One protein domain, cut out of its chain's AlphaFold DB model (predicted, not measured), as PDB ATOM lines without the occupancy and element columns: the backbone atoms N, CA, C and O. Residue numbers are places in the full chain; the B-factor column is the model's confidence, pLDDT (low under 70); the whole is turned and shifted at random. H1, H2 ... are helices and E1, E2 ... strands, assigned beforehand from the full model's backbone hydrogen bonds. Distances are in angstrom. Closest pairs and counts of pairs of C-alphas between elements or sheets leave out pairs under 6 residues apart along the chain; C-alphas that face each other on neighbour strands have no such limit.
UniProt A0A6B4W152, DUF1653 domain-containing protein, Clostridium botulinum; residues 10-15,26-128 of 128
ATOM      1  N   ILE A  10     201.284 162.784 215.106       95.25
ATOM      2  CA  ILE A  10     201.330 163.159 216.521       95.25
ATOM      3  C   ILE A  10     202.736 163.634 216.876       95.25
ATOM      4  O   ILE A  10     203.716 162.910 216.694       95.25
ATOM      5  N   TYR A  11     202.813 164.824 217.461       95.25
ATOM      6  CA  TYR A  11     204.028 165.456 217.949       95.25
ATOM      7  C   TYR A  11     203.947 165.753 219.440       95.25
ATOM      8  O   TYR A  11     202.891 166.122 219.942       95.25
ATOM      9  N   LYS A  12     205.087 165.680 220.125       92.69
ATOM     10  CA  LYS A  12     205.264 166.067 221.526       92.69
ATOM     11  C   LYS A  12     206.002 167.404 221.620       92.69
ATOM     12  O   LYS A  12     207.101 167.537 221.078       92.69
ATOM     13  N   HIS A  13     205.413 168.389 222.294       91.62
ATOM     14  CA  HIS A  13     206.031 169.697 222.519       91.62
ATOM     15  C   HIS A  13     206.871 169.722 223.796       91.62
ATOM     16  O   HIS A  13     206.404 169.288 224.837       91.62
ATOM     17  N   PHE A  14     208.060 170.319 223.743       86.44
ATOM     18  CA  PHE A  14     209.069 170.211 224.801       86.44
ATOM     19  C   PHE A  14     208.712 170.793 226.177       86.44
ATOM     20  O   PHE A  14     209.319 170.398 227.174       86.44
ATOM     21  N   LYS A  15     207.794 171.767 226.247       78.00
ATOM     22  CA  LYS A  15     207.364 172.367 227.518       78.00
ATOM     23  C   LYS A  15     206.382 171.429 228.214       78.00
ATOM     24  O   LYS A  15     205.183 171.655 228.136       78.00
ATOM     25  N   MET A  26     200.755 166.991 223.493       90.69
ATOM     26  CA  MET A  26     200.706 166.144 222.333       90.69
ATOM     27  C   MET A  26     199.738 166.811 221.395       90.69
ATOM     28  O   MET A  26     198.638 167.220 221.773       90.69
ATOM     29  N   TYR A  27     200.177 166.922 220.163       94.62
ATOM     30  CA  TYR A  27     199.491 167.682 219.154       94.62
ATOM     31  C   TYR A  27     199.419 166.846 217.895       94.62
ATOM     32  O   TYR A  27     200.401 166.211 217.518       94.62
ATOM     33  N   VAL A  28     198.277 166.867 217.227       96.56
ATOM     34  CA  VAL A  28     198.154 166.325 215.877       96.56
ATOM     35  C   VAL A  28     198.440 167.461 214.913       96.56
ATOM     36  O   VAL A  28     197.642 168.390 214.814       96.56
ATOM     37  N   ALA A  29     199.571 167.397 214.213       97.25
ATOM     38  CA  ALA A  29     199.795 168.227 213.038       97.25
ATOM     39  C   ALA A  29     198.877 167.718 211.925       97.25
ATOM     40  O   ALA A  29     198.922 166.538 211.590       97.25
ATOM     41  N   ILE A  30     198.028 168.595 211.396       97.12
ATOM     42  CA  ILE A  30     197.006 168.263 210.395       97.12
ATOM     43  C   ILE A  30     197.520 168.604 208.997       97.12
ATOM     44  O   ILE A  30     197.324 167.840 208.057       97.12
ATOM     45  N   GLY A  31     198.202 169.741 208.861       97.25
ATOM     46  CA  GLY A  31     198.736 170.189 207.585       97.25
ATOM     47  C   GLY A  31     199.519 171.487 207.682       97.25
ATOM     48  O   GLY A  31     199.735 172.035 208.766       97.25
ATOM     49  N   VAL A  32     199.940 171.982 206.522       97.44
ATOM     50  CA  VAL A  32     200.630 173.266 206.381       97.44
ATOM     51  C   VAL A  32     199.735 174.213 205.598       97.44
ATOM     52  O   VAL A  32     199.300 173.886 204.498       97.44
ATOM     53  N   ALA A  33     199.472 175.380 206.177       96.75
ATOM     54  CA  ALA A  33     198.758 176.462 205.529       96.75
ATOM     55  C   ALA A  33     199.727 177.455 204.888       96.75
ATOM     56  O   ALA A  33     200.733 177.842 205.497       96.75
ATOM     57  N   GLU A  34     199.391 177.896 203.681       95.31
ATOM     58  CA  GLU A  34     200.076 178.994 203.003       95.31
ATOM     59  C   GLU A  34     199.436 180.329 203.383       95.31
ATOM     60  O   GLU A  34     198.211 180.468 203.428       95.31
ATOM     61  N   VAL A  35     200.269 181.323 203.676       95.06
ATOM     62  CA  VAL A  35     199.810 182.691 203.896       95.06
ATOM     63  C   VAL A  35     199.607 183.340 202.536       95.06
ATOM     64  O   VAL A  35     200.524 183.388 201.720       95.06
ATOM     65  N   VAL A  36     198.398 183.831 202.295       93.00
ATOM     66  CA  VAL A  36     197.985 184.395 201.004       93.00
ATOM     67  C   VAL A  36     197.316 185.742 201.209       93.00
ATOM     68  O   VAL A  36     196.702 185.978 202.250       93.00
ATOM     69  N   ASP A  37     197.385 186.621 200.215       90.25
ATOM     70  CA  ASP A  37     196.539 187.810 200.222       90.25
ATOM     71  C   ASP A  37     195.051 187.406 200.266       90.25
ATOM     72  O   ASP A  37     194.638 186.395 199.693       90.25
ATOM     73  N   GLU A  38     194.229 188.174 200.983       83.00
ATOM     74  CA  GLU A  38     192.816 187.835 201.178       83.00
ATOM     75  C   GLU A  38     192.019 187.835 199.861       83.00
ATOM     76  O   GLU A  38     191.080 187.046 199.712       83.00
ATOM     77  N   PHE A  39     192.398 188.665 198.887       84.94
ATOM     78  CA  PHE A  39     191.809 188.650 197.550       84.94
ATOM     79  C   PHE A  39     192.308 187.460 196.725       84.94
ATOM     80  O   PHE A  39     191.522 186.870 195.983       84.94
ATOM     81  N   ASP A  40     193.572 187.064 196.889       84.88
ATOM     82  CA  ASP A  40     194.138 185.888 196.219       84.88
ATOM     83  C   ASP A  40     193.528 184.584 196.727       84.88
ATOM     84  O   ASP A  40     193.222 183.700 195.927       84.88
ATOM     85  N   ALA A  41     193.252 184.490 198.032       80.88
ATOM     86  CA  ALA A  41     192.555 183.348 198.613       80.88
ATOM     87  C   ALA A  41     191.233 183.068 197.881       80.88
ATOM     88  O   ALA A  41     190.913 181.919 197.609       80.88
ATOM     89  N   ARG A  42     190.486 184.108 197.490       80.56
ATOM     90  CA  ARG A  42     189.190 183.971 196.799       80.56
ATOM     91  C   ARG A  42     189.302 183.467 195.359       80.56
ATOM     92  O   ARG A  42     188.285 183.087 194.785       80.56
ATOM     93  N   LYS A  43     190.502 183.462 194.769       86.56
ATOM     94  CA  LYS A  43     190.736 182.942 193.413       86.56
ATOM     95  C   LYS A  43     190.737 181.414 193.375       86.56
ATOM     96  O   LYS A  43     190.496 180.832 192.320       86.56
ATOM     97  N   TYR A  44     190.993 180.757 194.506       86.25
ATOM     98  CA  TYR A  44     190.939 179.304 194.590       86.25
ATOM     99  C   TYR A  44     189.486 178.814 194.566       86.25
ATOM    100  O   TYR A  44     188.610 179.328 195.265       86.25
ATOM    101  N   LYS A  45     189.225 177.784 193.758       89.75
ATOM    102  CA  LYS A  45     187.900 177.168 193.652       89.75
ATOM    103  C   LYS A  45     187.526 176.467 194.962       89.75
ATOM    104  O   LYS A  45     188.340 175.745 195.531       89.75
ATOM    105  N   GLY A  46     186.286 176.655 195.410       93.00
ATOM    106  CA  GLY A  46     185.731 175.906 196.541       93.00
ATOM    107  C   GLY A  46     186.273 176.312 197.909       93.00
ATOM    108  O   GLY A  46     186.259 175.503 198.831       93.00
ATOM    109  N   ILE A  47     186.759 177.547 198.048       95.00
ATOM    110  CA  ILE A  47     187.271 178.048 199.326       95.00
ATOM    111  C   ILE A  47     186.171 178.079 200.380       95.00
ATOM    112  O   ILE A  47     185.114 178.683 200.195       95.00
ATOM    113  N   LYS A  48     186.461 177.432 201.505       95.38
ATOM    114  CA  LYS A  48     185.605 177.307 202.679       95.38
ATOM    115  C   LYS A  48     186.408 177.657 203.921       95.38
ATOM    116  O   LYS A  48     187.626 177.482 203.971       95.38
ATOM    117  N   GLU A  49     185.721 178.160 204.934       96.06
ATOM    118  CA  GLU A  49     186.321 178.363 206.246       96.06
ATOM    119  C   GLU A  49     186.427 177.018 206.972       96.06
ATOM    120  O   GLU A  49     185.445 176.284 207.070       96.06
ATOM    121  N   LEU A  50     187.628 176.694 207.455       96.56
ATOM    122  CA  LEU A  50     187.840 175.574 208.370       96.56
ATOM    123  C   LEU A  50     187.467 175.980 209.800       96.56
ATOM    124  O   LEU A  50     186.865 175.202 210.532       96.56
ATOM    125  N   GLY A  51     187.832 177.203 210.186       96.88
ATOM    126  CA  GLY A  51     187.497 177.800 211.472       96.88
ATOM    127  C   GLY A  51     188.536 178.819 211.926       96.88
ATOM    128  O   GLY A  51     189.406 179.245 211.159       96.88
ATOM    129  N   PHE A  52     188.456 179.188 213.204       96.88
ATOM    130  CA  PHE A  52     189.400 180.096 213.850       96.88
ATOM    131  C   PHE A  52     190.359 179.341 214.766       96.88
ATOM    132  O   PHE A  52     189.920 178.675 215.700       96.88
ATOM    133  N   PHE A  53     191.654 179.530 214.542       97.38
ATOM    134  CA  PHE A  53     192.747 178.861 215.242       97.38
ATOM    135  C   PHE A  53     193.553 179.886 216.043       97.38
ATOM    136  O   PHE A  53     193.650 181.047 215.643       97.38
ATOM    137  N   TYR A  54     194.147 179.482 217.162       96.00
ATOM    138  CA  TYR A  54     195.011 180.352 217.960       96.00
ATOM    139  C   TYR A  54     196.447 180.336 217.432       96.00
ATOM    140  O   TYR A  54     197.078 179.283 217.339       96.00
ATOM    141  N   GLU A  55     196.989 181.505 217.113       94.25
ATOM    142  CA  GLU A  55     198.391 181.661 216.740       94.25
ATOM    143  C   GLU A  55     199.263 181.748 217.992       94.25
ATOM    144  O   GLU A  55     199.092 182.629 218.831       94.25
ATOM    145  N   THR A  56     200.190 180.805 218.133       90.56
ATOM    146  CA  THR A  56     200.913 180.610 219.400       90.56
ATOM    147  C   THR A  56     202.000 181.633 219.724       90.56
ATOM    148  O   THR A  56     202.439 181.672 220.871       90.56
ATOM    149  N   GLU A  57     202.445 182.454 218.773       90.06
ATOM    150  CA  GLU A  57     203.470 183.480 219.021       90.06
ATOM    151  C   GLU A  57     202.879 184.850 219.360       90.06
ATOM    152  O   GLU A  57     203.447 185.609 220.140       90.06
ATOM    153  N   THR A  58     201.720 185.164 218.799       89.19
ATOM    154  CA  THR A  58     201.068 186.473 218.877       89.19
ATOM    155  C   THR A  58     199.756 186.430 219.649       89.19
ATOM    156  O   THR A  58     199.196 187.479 219.949       89.19
ATOM    157  N   SER A  59     199.255 185.235 219.985       88.06
ATOM    158  CA  SER A  59     197.976 185.001 220.673       88.06
ATOM    159  C   SER A  59     196.733 185.500 219.919       88.06
ATOM    160  O   SER A  59     195.643 185.561 220.491       88.06
ATOM    161  N   HIS A  60     196.854 185.824 218.627       92.44
ATOM    162  CA  HIS A  60     195.712 186.196 217.794       92.44
ATOM    163  C   HIS A  60     194.902 184.968 217.376       92.44
ATOM    164  O   HIS A  60     195.444 183.886 217.151       92.44
ATOM    165  N   ARG A  61     193.590 185.155 217.198       94.25
ATOM    166  CA  ARG A  61     192.750 184.184 216.491       94.25
ATOM    167  C   ARG A  61     192.827 184.443 214.998       94.25
ATOM    168  O   ARG A  61     192.607 185.563 214.540       94.25
ATOM    169  N   VAL A  62     193.102 183.391 214.246       93.62
ATOM    170  CA  VAL A  62     193.353 183.450 212.811       93.62
ATOM    171  C   VAL A  62     192.330 182.603 212.096       93.62
ATOM    172  O   VAL A  62     192.004 181.508 212.546       93.62
ATOM    173  N   ARG A  63     191.838 183.090 210.963       95.19
ATOM    174  CA  ARG A  63     190.970 182.295 210.103       95.19
ATOM    175  C   ARG A  63     191.825 181.337 209.282       95.19
ATOM    176  O   ARG A  63     192.738 181.785 208.589       95.19
ATOM    177  N   VAL A  64     191.501 180.051 209.334       96.69
ATOM    178  CA  VAL A  64     192.072 179.034 208.448       96.69
ATOM    179  C   VAL A  64     191.021 178.666 207.411       96.69
ATOM    180  O   VAL A  64     189.857 178.430 207.738       96.69
ATOM    181  N   LEU A  65     191.433 178.652 206.150       96.62
ATOM    182  CA  LEU A  65     190.605 178.297 205.006       96.62
ATOM    183  C   LEU A  65     191.109 176.995 204.391       96.62
ATOM    184  O   LEU A  65     192.286 176.662 204.526       96.62
ATOM    185  N   TYR A  66     190.236 176.306 203.669       96.56
ATOM    186  CA  TYR A  66     190.606 175.186 202.817       96.56
ATOM    187  C   TYR A  66     189.876 175.250 201.478       96.56
ATOM    188  O   TYR A  66     188.829 175.890 201.375       96.56
ATOM    189  N   ASN A  67     190.427 174.614 200.449       94.94
ATOM    190  CA  ASN A  67     189.764 174.457 199.155       94.94
ATOM    191  C   ASN A  67     189.331 172.999 198.915       94.94
ATOM    192  O   ASN A  67     189.591 172.118 199.733       94.94
ATOM    193  N   ASP A  68     188.715 172.729 197.764       94.19
ATOM    194  CA  ASP A  68     188.265 171.375 197.399       94.19
ATOM    195  C   ASP A  68     189.426 170.361 197.223       94.19
ATOM    196  O   ASP A  68     189.191 169.156 197.207       94.19
ATOM    197  N   GLU A  69     190.679 170.827 197.130       94.44
ATOM    198  CA  GLU A  69     191.896 169.995 197.103       94.44
ATOM    199  C   GLU A  69     192.501 169.773 198.506       94.44
ATOM    200  O   GLU A  69     193.601 169.236 198.625       94.44
ATOM    201  N   ASN A  70     191.817 170.206 199.573       93.69
ATOM    202  CA  ASN A  70     192.299 170.200 200.961       93.69
ATOM    203  C   ASN A  70     193.587 171.011 201.201       93.69
ATOM    204  O   ASN A  70     194.266 170.815 202.212       93.69
ATOM    205  N   LYS A  71     193.933 171.951 200.311       95.19
ATOM    206  CA  LYS A  71     195.002 172.923 200.576       95.19
ATOM    207  C   LYS A  71     194.531 173.908 201.632       95.19
ATOM    208  O   LYS A  71     193.392 174.360 201.567       95.19
ATOM    209  N   LEU A  72     195.410 174.240 202.573       96.81
ATOM    210  CA  LEU A  72     195.114 175.126 203.693       96.81
ATOM    211  C   LEU A  72     195.677 176.524 203.440       96.81
ATOM    212  O   LEU A  72     196.785 176.674 202.924       96.81
ATOM    213  N   PHE A  73     194.938 177.546 203.863       95.75
ATOM    214  CA  PHE A  73     195.327 178.940 203.673       95.75
ATOM    215  C   PHE A  73     195.074 179.775 204.925       95.75
ATOM    216  O   PHE A  73     194.081 179.578 205.630       95.75
ATOM    217  N   ILE A  74     195.943 180.755 205.165       95.56
ATOM    218  CA  ILE A  74     195.751 181.818 206.155       95.56
ATOM    219  C   ILE A  74     195.759 183.158 205.410       95.56
ATOM    220  O   ILE A  74     196.765 183.496 204.786       95.56
ATOM    221  N   PRO A  75     194.676 183.951 205.459       93.25
ATOM    222  CA  PRO A  75     194.690 185.303 204.916       93.25
ATOM    223  C   PRO A  75     195.734 186.165 205.636       93.25
ATOM    224  O   PRO A  75     195.733 186.243 206.867       93.25
ATOM    225  N   MET A  76     196.602 186.822 204.873       91.00
ATOM    226  CA  MET A  76     197.686 187.654 205.380       91.00
ATOM    227  C   MET A  76     197.143 188.799 206.242       91.00
ATOM    228  O   MET A  76     196.150 189.453 205.904       91.00
ATOM    229  N   LYS A  77     197.806 189.042 207.375       86.38
ATOM    230  CA  LYS A  77     197.527 190.147 208.301       86.38
ATOM    231  C   LYS A  77     198.847 190.754 208.767       86.38
ATOM    232  O   LYS A  77     199.897 190.138 208.650       86.38
ATOM    233  N   ASN A  78     198.801 191.951 209.341       84.12
ATOM    234  CA  ASN A  78     199.991 192.642 209.852       84.12
ATOM    235  C   ASN A  78     200.746 191.869 210.952       84.12
ATOM    236  O   ASN A  78     201.926 192.123 211.160       84.12
ATOM    237  N   TRP A  79     200.083 190.942 211.649       80.25
ATOM    238  CA  TRP A  79     200.691 190.112 212.690       80.25
ATOM    239  C   TRP A  79     201.199 188.750 212.185       80.25
ATOM    240  O   TRP A  79     201.779 188.016 212.978       80.25
ATOM    241  N   THR A  80     201.013 188.374 210.908       81.44
ATOM    242  CA  THR A  80     201.575 187.108 210.397       81.44
ATOM    243  C   THR A  80     203.105 187.178 210.357       81.44
ATOM    244  O   THR A  80     203.666 188.167 209.893       81.44
ATOM    245  N   ILE A  81     203.781 186.123 210.816       79.31
ATOM    246  CA  ILE A  81     205.233 186.061 211.029       79.31
ATOM    247  C   ILE A  81     205.861 184.986 210.132       79.31
ATOM    248  O   ILE A  81     205.311 183.897 209.955       79.31
ATOM    249  N   GLY A  82     207.069 185.260 209.637       70.00
ATOM    250  CA  GLY A  82     207.929 184.280 208.970       70.00
ATOM    251  C   GLY A  82     207.710 184.180 207.460       70.00
ATOM    252  O   GLY A  82     207.194 185.091 206.824       70.00
ATOM    253  N   ASN A  83     208.115 183.047 206.880       74.62
ATOM    254  CA  ASN A  83     208.221 182.841 205.426       74.62
ATOM    255  C   ASN A  83     206.873 182.558 204.725       74.62
ATOM    256  O   ASN A  83     206.847 181.913 203.679       74.62
ATOM    257  N   GLY A  84     205.748 182.958 205.323       87.19
ATOM    258  CA  GLY A  84     204.418 182.748 204.747       87.19
ATOM    259  C   GLY A  84     203.878 181.314 204.836       87.19
ATOM    260  O   GLY A  84     203.025 180.940 204.039       87.19
ATOM    261  N   LYS A  85     204.345 180.494 205.791       94.81
ATOM    262  CA  LYS A  85     203.797 179.149 206.052       94.81
ATOM    263  C   LYS A  85     203.573 178.899 207.535       94.81
ATOM    264  O   LYS A  85     204.422 179.238 208.363       94.81
ATOM    265  N   TYR A  86     202.466 178.242 207.848       97.25
ATOM    266  CA  TYR A  86     202.067 177.890 209.207       97.25
ATOM    267  C   TYR A  86     201.704 176.411 209.298       97.25
ATOM    268  O   TYR A  86     201.072 175.870 208.398       97.25
ATOM    269  N   VAL A  87     202.067 175.755 210.396       97.56
ATOM    270  CA  VAL A  87     201.538 174.429 210.733       97.56
ATOM    271  C   VAL A  87     200.169 174.610 211.368       97.56
ATOM    272  O   VAL A  87     200.042 175.403 212.299       97.56
ATOM    273  N   VAL A  88     199.172 173.875 210.879       98.12
ATOM    274  CA  VAL A  88     197.829 173.771 211.460       98.12
ATOM    275  C   VAL A  88     197.783 172.499 212.297       98.12
ATOM    276  O   VAL A  88     198.069 171.413 211.786       98.12
ATOM    277  N   TYR A  89     197.474 172.619 213.586       97.56
ATOM    278  CA  TYR A  89     197.531 171.491 214.511       97.56
ATOM    279  C   TYR A  89     196.510 171.604 215.643       97.56
ATOM    280  O   TYR A  89     196.093 172.695 216.018       97.56
ATOM    281  N   LYS A  90     196.126 170.453 216.196       96.00
ATOM    282  CA  LYS A  90     195.164 170.335 217.296       96.00
ATOM    283  C   LYS A  90     195.832 169.753 218.528       96.00
ATOM    284  O   LYS A  90     196.594 168.794 218.418       96.00
ATOM    285  N   SER A  91     195.535 170.305 219.693       93.69
ATOM    286  CA  SER A  91     195.936 169.733 220.973       93.69
ATOM    287  C   SER A  91     195.104 168.504 221.326       93.69
ATOM    288  O   SER A  91     193.882 168.495 221.187       93.69
ATOM    289  N   LEU A  92     195.782 167.461 221.805       91.25
ATOM    290  CA  LEU A  92     195.160 166.219 222.263       91.25
ATOM    291  C   LEU A  92     194.770 166.240 223.746       91.25
ATOM    292  O   LEU A  92     194.181 165.267 224.210       91.25
ATOM    293  N   TYR A  93     195.097 167.303 224.488       85.62
ATOM    294  CA  TYR A  93     194.803 167.393 225.924       85.62
ATOM    295  C   TYR A  93     193.692 168.405 226.248       85.62
ATOM    296  O   TYR A  93     192.879 168.137 227.125       85.62
ATOM    297  N   ASP A  94     193.617 169.531 225.532       88.12
ATOM    298  CA  ASP A  94     192.573 170.560 225.717       88.12
ATOM    299  C   ASP A  94     191.630 170.704 224.505       88.12
ATOM    300  O   ASP A  94     190.664 171.463 224.558       88.12
ATOM    301  N   GLY A  95     191.883 169.967 223.415       90.50
ATOM    302  CA  GLY A  95     191.057 169.976 222.205       90.50
ATOM    303  C   GLY A  95     191.148 171.258 221.371       90.50
ATOM    304  O   GLY A  95     190.419 171.379 220.384       90.50
ATOM    305  N   MET A  96     192.024 172.197 221.741       93.75
ATOM    306  CA  MET A  96     192.153 173.491 221.078       93.75
ATOM    307  C   MET A  96     192.866 173.392 219.727       93.75
ATOM    308  O   MET A  96     193.753 172.562 219.507       93.75
ATOM    309  N   ASP A  97     192.475 174.297 218.835       97.50
ATOM    310  CA  ASP A  97     192.965 174.426 217.469       97.50
ATOM    311  C   ASP A  97     194.000 175.558 217.373       97.50
ATOM    312  O   ASP A  97     193.730 176.707 217.736       97.50
ATOM    313  N   TYR A  98     195.191 175.237 216.868       96.88
ATOM    314  CA  TYR A  98     196.343 176.133 216.837       96.88
ATOM    315  C   TYR A  98     196.965 176.267 215.451       96.88
ATOM    316  O   TYR A  98     196.933 175.358 214.616       96.88
ATOM    317  N   VAL A  99     197.629 177.402 215.251       97.06
ATOM    318  CA  VAL A  99     198.615 177.575 214.189       97.06
ATOM    319  C   VAL A  99     199.943 178.082 214.751       97.06
ATOM    320  O   VAL A  99     199.999 178.750 215.786       97.06
ATOM    321  N   ARG A 100     201.041 177.753 214.071       95.19
ATOM    322  CA  ARG A 100     202.390 178.227 214.423       95.19
ATOM    323  C   ARG A 100     203.236 178.415 213.163       95.19
ATOM    324  O   ARG A 100     203.113 177.573 212.272       95.19
ATOM    325  N   PRO A 101     204.113 179.434 213.071       95.31
ATOM    326  CA  PRO A 101     205.003 179.583 211.926       95.31
ATOM    327  C   PRO A 101     205.806 178.302 211.693       95.31
ATOM    328  O   PRO A 101     206.337 177.719 212.643       95.31
ATOM    329  N   TYR A 102     205.903 177.868 210.436       95.69
ATOM    330  CA  TYR A 102     206.491 176.577 210.069       95.69
ATOM    331  C   TYR A 102     207.895 176.386 210.656       95.69
ATOM    332  O   TYR A 102     208.142 175.418 211.374       95.69
ATOM    333  N   GLU A 103     208.781 177.361 210.437       93.50
ATOM    334  CA  GLU A 103     210.165 177.330 210.929       93.50
ATOM    335  C   GLU A 103     210.226 177.216 212.458       93.50
ATOM    336  O   GLU A 103     211.036 176.474 213.008       93.50
ATOM    337  N   MET A 104     209.309 177.880 213.166       92.88
ATOM    338  CA  MET A 104     209.235 177.808 214.623       92.88
ATOM    339  C   MET A 104     208.673 176.480 215.125       92.88
ATOM    340  O   MET A 104     208.986 176.081 216.245       92.88
ATOM    341  N   PHE A 105     207.844 175.791 214.345       94.75
ATOM    342  CA  PHE A 105     207.359 174.456 214.688       94.75
ATOM    343  C   PHE A 105     208.472 173.408 214.535       94.75
ATOM    344  O   PHE A 105     208.686 172.590 215.428       94.75
ATOM    345  N   ILE A 106     209.233 173.459 213.436       94.81
ATOM    346  CA  ILE A 106     210.285 172.468 213.161       94.81
ATOM    347  C   ILE A 106     211.620 172.758 213.865       94.81
ATOM    348  O   ILE A 106     212.477 171.872 213.890       94.81
ATOM    349  N   SER A 107     211.789 173.961 214.426       94.06
ATOM    350  CA  SER A 107     213.037 174.431 215.045       94.06
ATOM    351  C   SER A 107     213.530 173.597 216.230       94.06
ATOM    352  O   SER A 107     212.774 172.902 216.919       94.06
ATOM    353  N   GLU A 108     214.835 173.704 216.475       95.38
ATOM    354  CA  GLU A 108     215.472 173.213 217.693       95.38
ATOM    355  C   GLU A 108     215.032 174.026 218.917       95.38
ATOM    356  O   GLU A 108     214.572 175.172 218.830       95.38
ATOM    357  N   ILE A 109     215.131 173.397 220.080       92.31
ATOM    358  CA  ILE A 109     214.934 174.084 221.351       92.31
ATOM    359  C   ILE A 109     216.108 175.026 221.569       92.31
ATOM    360  O   ILE A 109     217.261 174.660 221.359       92.31
ATOM    361  N   ASP A 110     215.800 176.220 222.048       93.12
ATOM    362  CA  ASP A 110     216.800 177.141 222.563       93.12
ATOM    363  C   ASP A 110     217.441 176.536 223.827       93.12
ATOM    364  O   ASP A 110     216.828 176.511 224.897       93.12
ATOM    365  N   LYS A 111     218.644 175.971 223.678       91.06
ATOM    366  CA  LYS A 111     219.369 175.287 224.760       91.06
ATOM    367  C   LYS A 111     219.984 176.243 225.773       91.06
ATOM    368  O   LYS A 111     220.237 175.813 226.891       91.06
ATOM    369  N   GLU A 112     220.191 177.510 225.421       94.69
ATOM    370  CA  GLU A 112     220.616 178.524 226.389       94.69
ATOM    371  C   GLU A 112     219.461 178.847 227.336       94.69
ATOM    372  O   GLU A 112     219.637 178.895 228.553       94.69
ATOM    373  N   LYS A 113     218.247 178.975 226.785       89.94
ATOM    374  CA  LYS A 113     217.034 179.214 227.571       89.94
ATOM    375  C   LYS A 113     216.537 177.978 228.324       89.94
ATOM    376  O   LYS A 113     215.982 178.117 229.411       89.94
ATOM    377  N   TYR A 114     216.693 176.785 227.752       89.69
ATOM    378  CA  TYR A 114     216.189 175.527 228.317       89.69
ATOM    379  C   TYR A 114     217.277 174.434 228.355       89.69
ATOM    380  O   TYR A 114     217.159 173.414 227.663       89.69
ATOM    381  N   PRO A 115     218.336 174.611 229.168       89.81
ATOM    382  CA  PRO A 115     219.505 173.725 229.163       89.81
ATOM    383  C   PRO A 115     219.211 172.309 229.674       89.81
ATOM    384  O   PRO A 115     219.867 171.354 229.263       89.81
ATOM    385  N   SER A 116     218.210 172.145 230.544       87.50
ATOM    386  CA  SER A 116     217.846 170.857 231.152       87.50
ATOM    387  C   SER A 116     216.974 169.969 230.257       87.50
ATOM    388  O   SER A 116     216.812 168.775 230.525       87.50
ATOM    389  N   ILE A 117     216.404 170.517 229.181       87.12
ATOM    390  CA  ILE A 117     215.473 169.780 228.330       87.12
ATOM    391  C   ILE A 117     216.249 168.817 227.433       87.12
ATOM    392  O   ILE A 117     217.053 169.236 226.604       87.12
ATOM    393  N   LYS A 118     215.983 167.512 227.560       88.69
ATOM    394  CA  LYS A 118     216.641 166.463 226.753       88.69
ATOM    395  C   LYS A 118     216.196 166.460 225.290       88.69
ATOM    396  O   LYS A 118     216.991 166.128 224.417       88.69
ATOM    397  N   GLN A 119     214.946 166.845 225.035       90.31
ATOM    398  CA  GLN A 119     214.359 166.945 223.697       90.31
ATOM    399  C   GLN A 119     215.232 167.833 222.790       90.31
ATOM    400  O   GLN A 119     215.803 168.816 223.265       90.31
ATOM    401  N   LYS A 120     215.389 167.505 221.505       93.25
ATOM    402  CA  LYS A 120     216.199 168.298 220.564       93.25
ATOM    403  C   LYS A 120     215.361 169.371 219.874       93.25
ATOM    404  O   LYS A 120     215.766 170.531 219.816       93.25
ATOM    405  N   TYR A 121     214.191 168.988 219.370       94.69
ATOM    406  CA  TYR A 121     213.297 169.881 218.627       94.69
ATOM    407  C   TYR A 121     212.152 170.383 219.489       94.69
ATOM    408  O   TYR A 121     211.738 169.700 220.417       94.69
ATOM    409  N   ARG A 122     211.583 171.550 219.168       92.81
ATOM    410  CA  ARG A 122     210.420 172.065 219.907       92.81
ATOM    411  C   ARG A 122     209.242 171.099 219.866       92.81
ATOM    412  O   ARG A 122     208.587 170.919 220.884       92.81
ATOM    413  N   PHE A 123     209.036 170.462 218.716       94.31
ATOM    414  CA  PHE A 123     208.058 169.402 218.493       94.31
ATOM    415  C   PHE A 123     208.767 168.160 217.954       94.31
ATOM    416  O   PHE A 123     209.362 168.220 216.875       94.31
ATOM    417  N   GLU A 124     208.693 167.034 218.657       93.94
ATOM    418  CA  GLU A 124     209.255 165.750 218.211       93.94
ATOM    419  C   GLU A 124     208.160 164.783 217.775       93.94
ATOM    420  O   GLU A 124     207.111 164.709 218.406       93.94
ATOM    421  N   LEU A 125     208.394 164.081 216.663       94.69
ATOM    422  CA  LEU A 125     207.442 163.125 216.104       94.69
ATOM    423  C   LEU A 125     207.310 161.926 217.047       94.69
ATOM    424  O   LEU A 125     208.315 161.339 217.438       94.69
ATOM    425  N   ILE A 126     206.074 161.550 217.361       93.00
ATOM    426  CA  ILE A 126     205.748 160.371 218.167       93.00
ATOM    427  C   ILE A 126     205.150 159.264 217.300       93.00
ATOM    428  O   ILE A 126     205.529 158.104 217.442       93.00
ATOM    429  N   LYS A 127     204.199 159.610 216.425       90.19
ATOM    430  CA  LYS A 127     203.477 158.652 215.577       90.19
ATOM    431  C   LYS A 127     203.024 159.317 214.279       90.19
ATOM    432  O   LYS A 127     202.609 160.471 214.322       90.19
ATOM    433  N   ASN A 128     203.078 158.579 213.173       85.12
ATOM    434  CA  ASN A 128     202.487 158.912 211.873       85.12
ATOM    435  C   ASN A 128     201.439 157.847 211.533       85.12
ATOM    436  O   ASN A 128     201.694 156.673 211.901       85.12
TER     437      ASN A 128
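AT A GLANCE: This is residues 10 to 15 and 26 to 128 of the 128 residues of the protein "DUF1653 domain-containing protein" of Clostridium botulinum (UniProt A0A6B4W152). A small closed barrel of six strands, E2, E5, E4, E3, E7 and E6, has a short two-strand extension, E1 and E8, added beside the first residues of E2. The short helices H1 and H2 lie outside the barrel, and the long link of residues 107 to 122 reaches far from the barrel toward one end of the longest axis, while residues near Lys 45, after H1, make the other end. The printed part has 109 residues, with two named helices and eight named strands in the order E1, E2, H1, E3, E4, E5, E6, E7, H2, E8; the sheet is mixed and the class is mostly strand. The whole is compact, with a radius of gyration of the C-alphas of 14.7 A, yet elongated in outline, spanning 48 by 28 by 20 A.

HOW THE PARTS SIT: Round the closed ring run E2, residues 26 to 36, E5, residues 72 to 75, E4, residues 61 to 66, E3, residues 48 to 55, E7, residues 97 to 101, and E6, residues 85 to 91, and back to E2. E2 bends by 57 degrees at residue 30, and its pairing is staggered. It is parallel to E5 over its residues 33 to 36, with N 34 and O 72 within hydrogen-bond range at 3.0 A. E3, E4 and E5 form a meander, each strand the antiparallel neighbour of the one before. In the hairpin of E4 and E5, N 73 and O 65 are 2.9 A apart; in the hairpin of E3 and E4, N 53 and O 62 are 2.8 A apart. E3 and E7 are parallel, with N 54 and O 97 at 2.9 A. E6 and E7 are an antiparallel hairpin, with N 98 and O 89 at 2.8 A. E6 and E2 are antiparallel and close the ring, with N 30 and O 88 at 2.8 A. Not in the ring, E1, residues 10 to 13, is the antiparallel neighbour of E2 beside residues 26 to 28, with N 11 and O 27 at 2.8 A. On the other side of E1 is E8, residues 123 to 127, antiparallel, with N 12 and O 124 at 2.8 A. H1, residues 38 to 41, is on the barrel over E5 at a height over the sheet of 7.6 A; their closest C-alphas are those of Glu 38 and Pro 75, 4.9 A apart. H2, residues 102 to 106, is on it at a height of 6.1 A, only just over none of the strands, with two of its C-alphas falling on E7; the closest C-alphas of H2 and E6 are those of Tyr 102 and Tyr 86, 4.7 A apart. In H2 every O i to N i+4 pair is within hydrogen-bond range; H1 is too short for such a pair, and its one O i to N i+3 pair is not within range.

IN THESE COORDINATES: E2 is the longest strand by residues, 28.2 A from C-alpha 26 at (200.706, 166.144, 222.333) to C-alpha 36 at (197.985, 184.395, 201.004). E3 measures 19.5 A, E6 19.3 A, E4 16.5 A, E7 14.2 A, E5 10.3 A and E1 10.0 A. H1 measures 5.2 A and H2 6.4 A. E8 measures 12.0 A and ends at C-alpha 127 at (203.477, 158.652, 215.577).

THE WHOLE: The two C-alphas farthest apart are those of Lys 45 and Ser 116, 48.4 A. Residues 16 to 25 are not printed, and C-alphas 15 and 26 are 10.5 A apart across this cut. The link from H2 to E8 is long, with 16 residues. The mean pLDDT of the printed part is 91.9, and no printed residue is under 70.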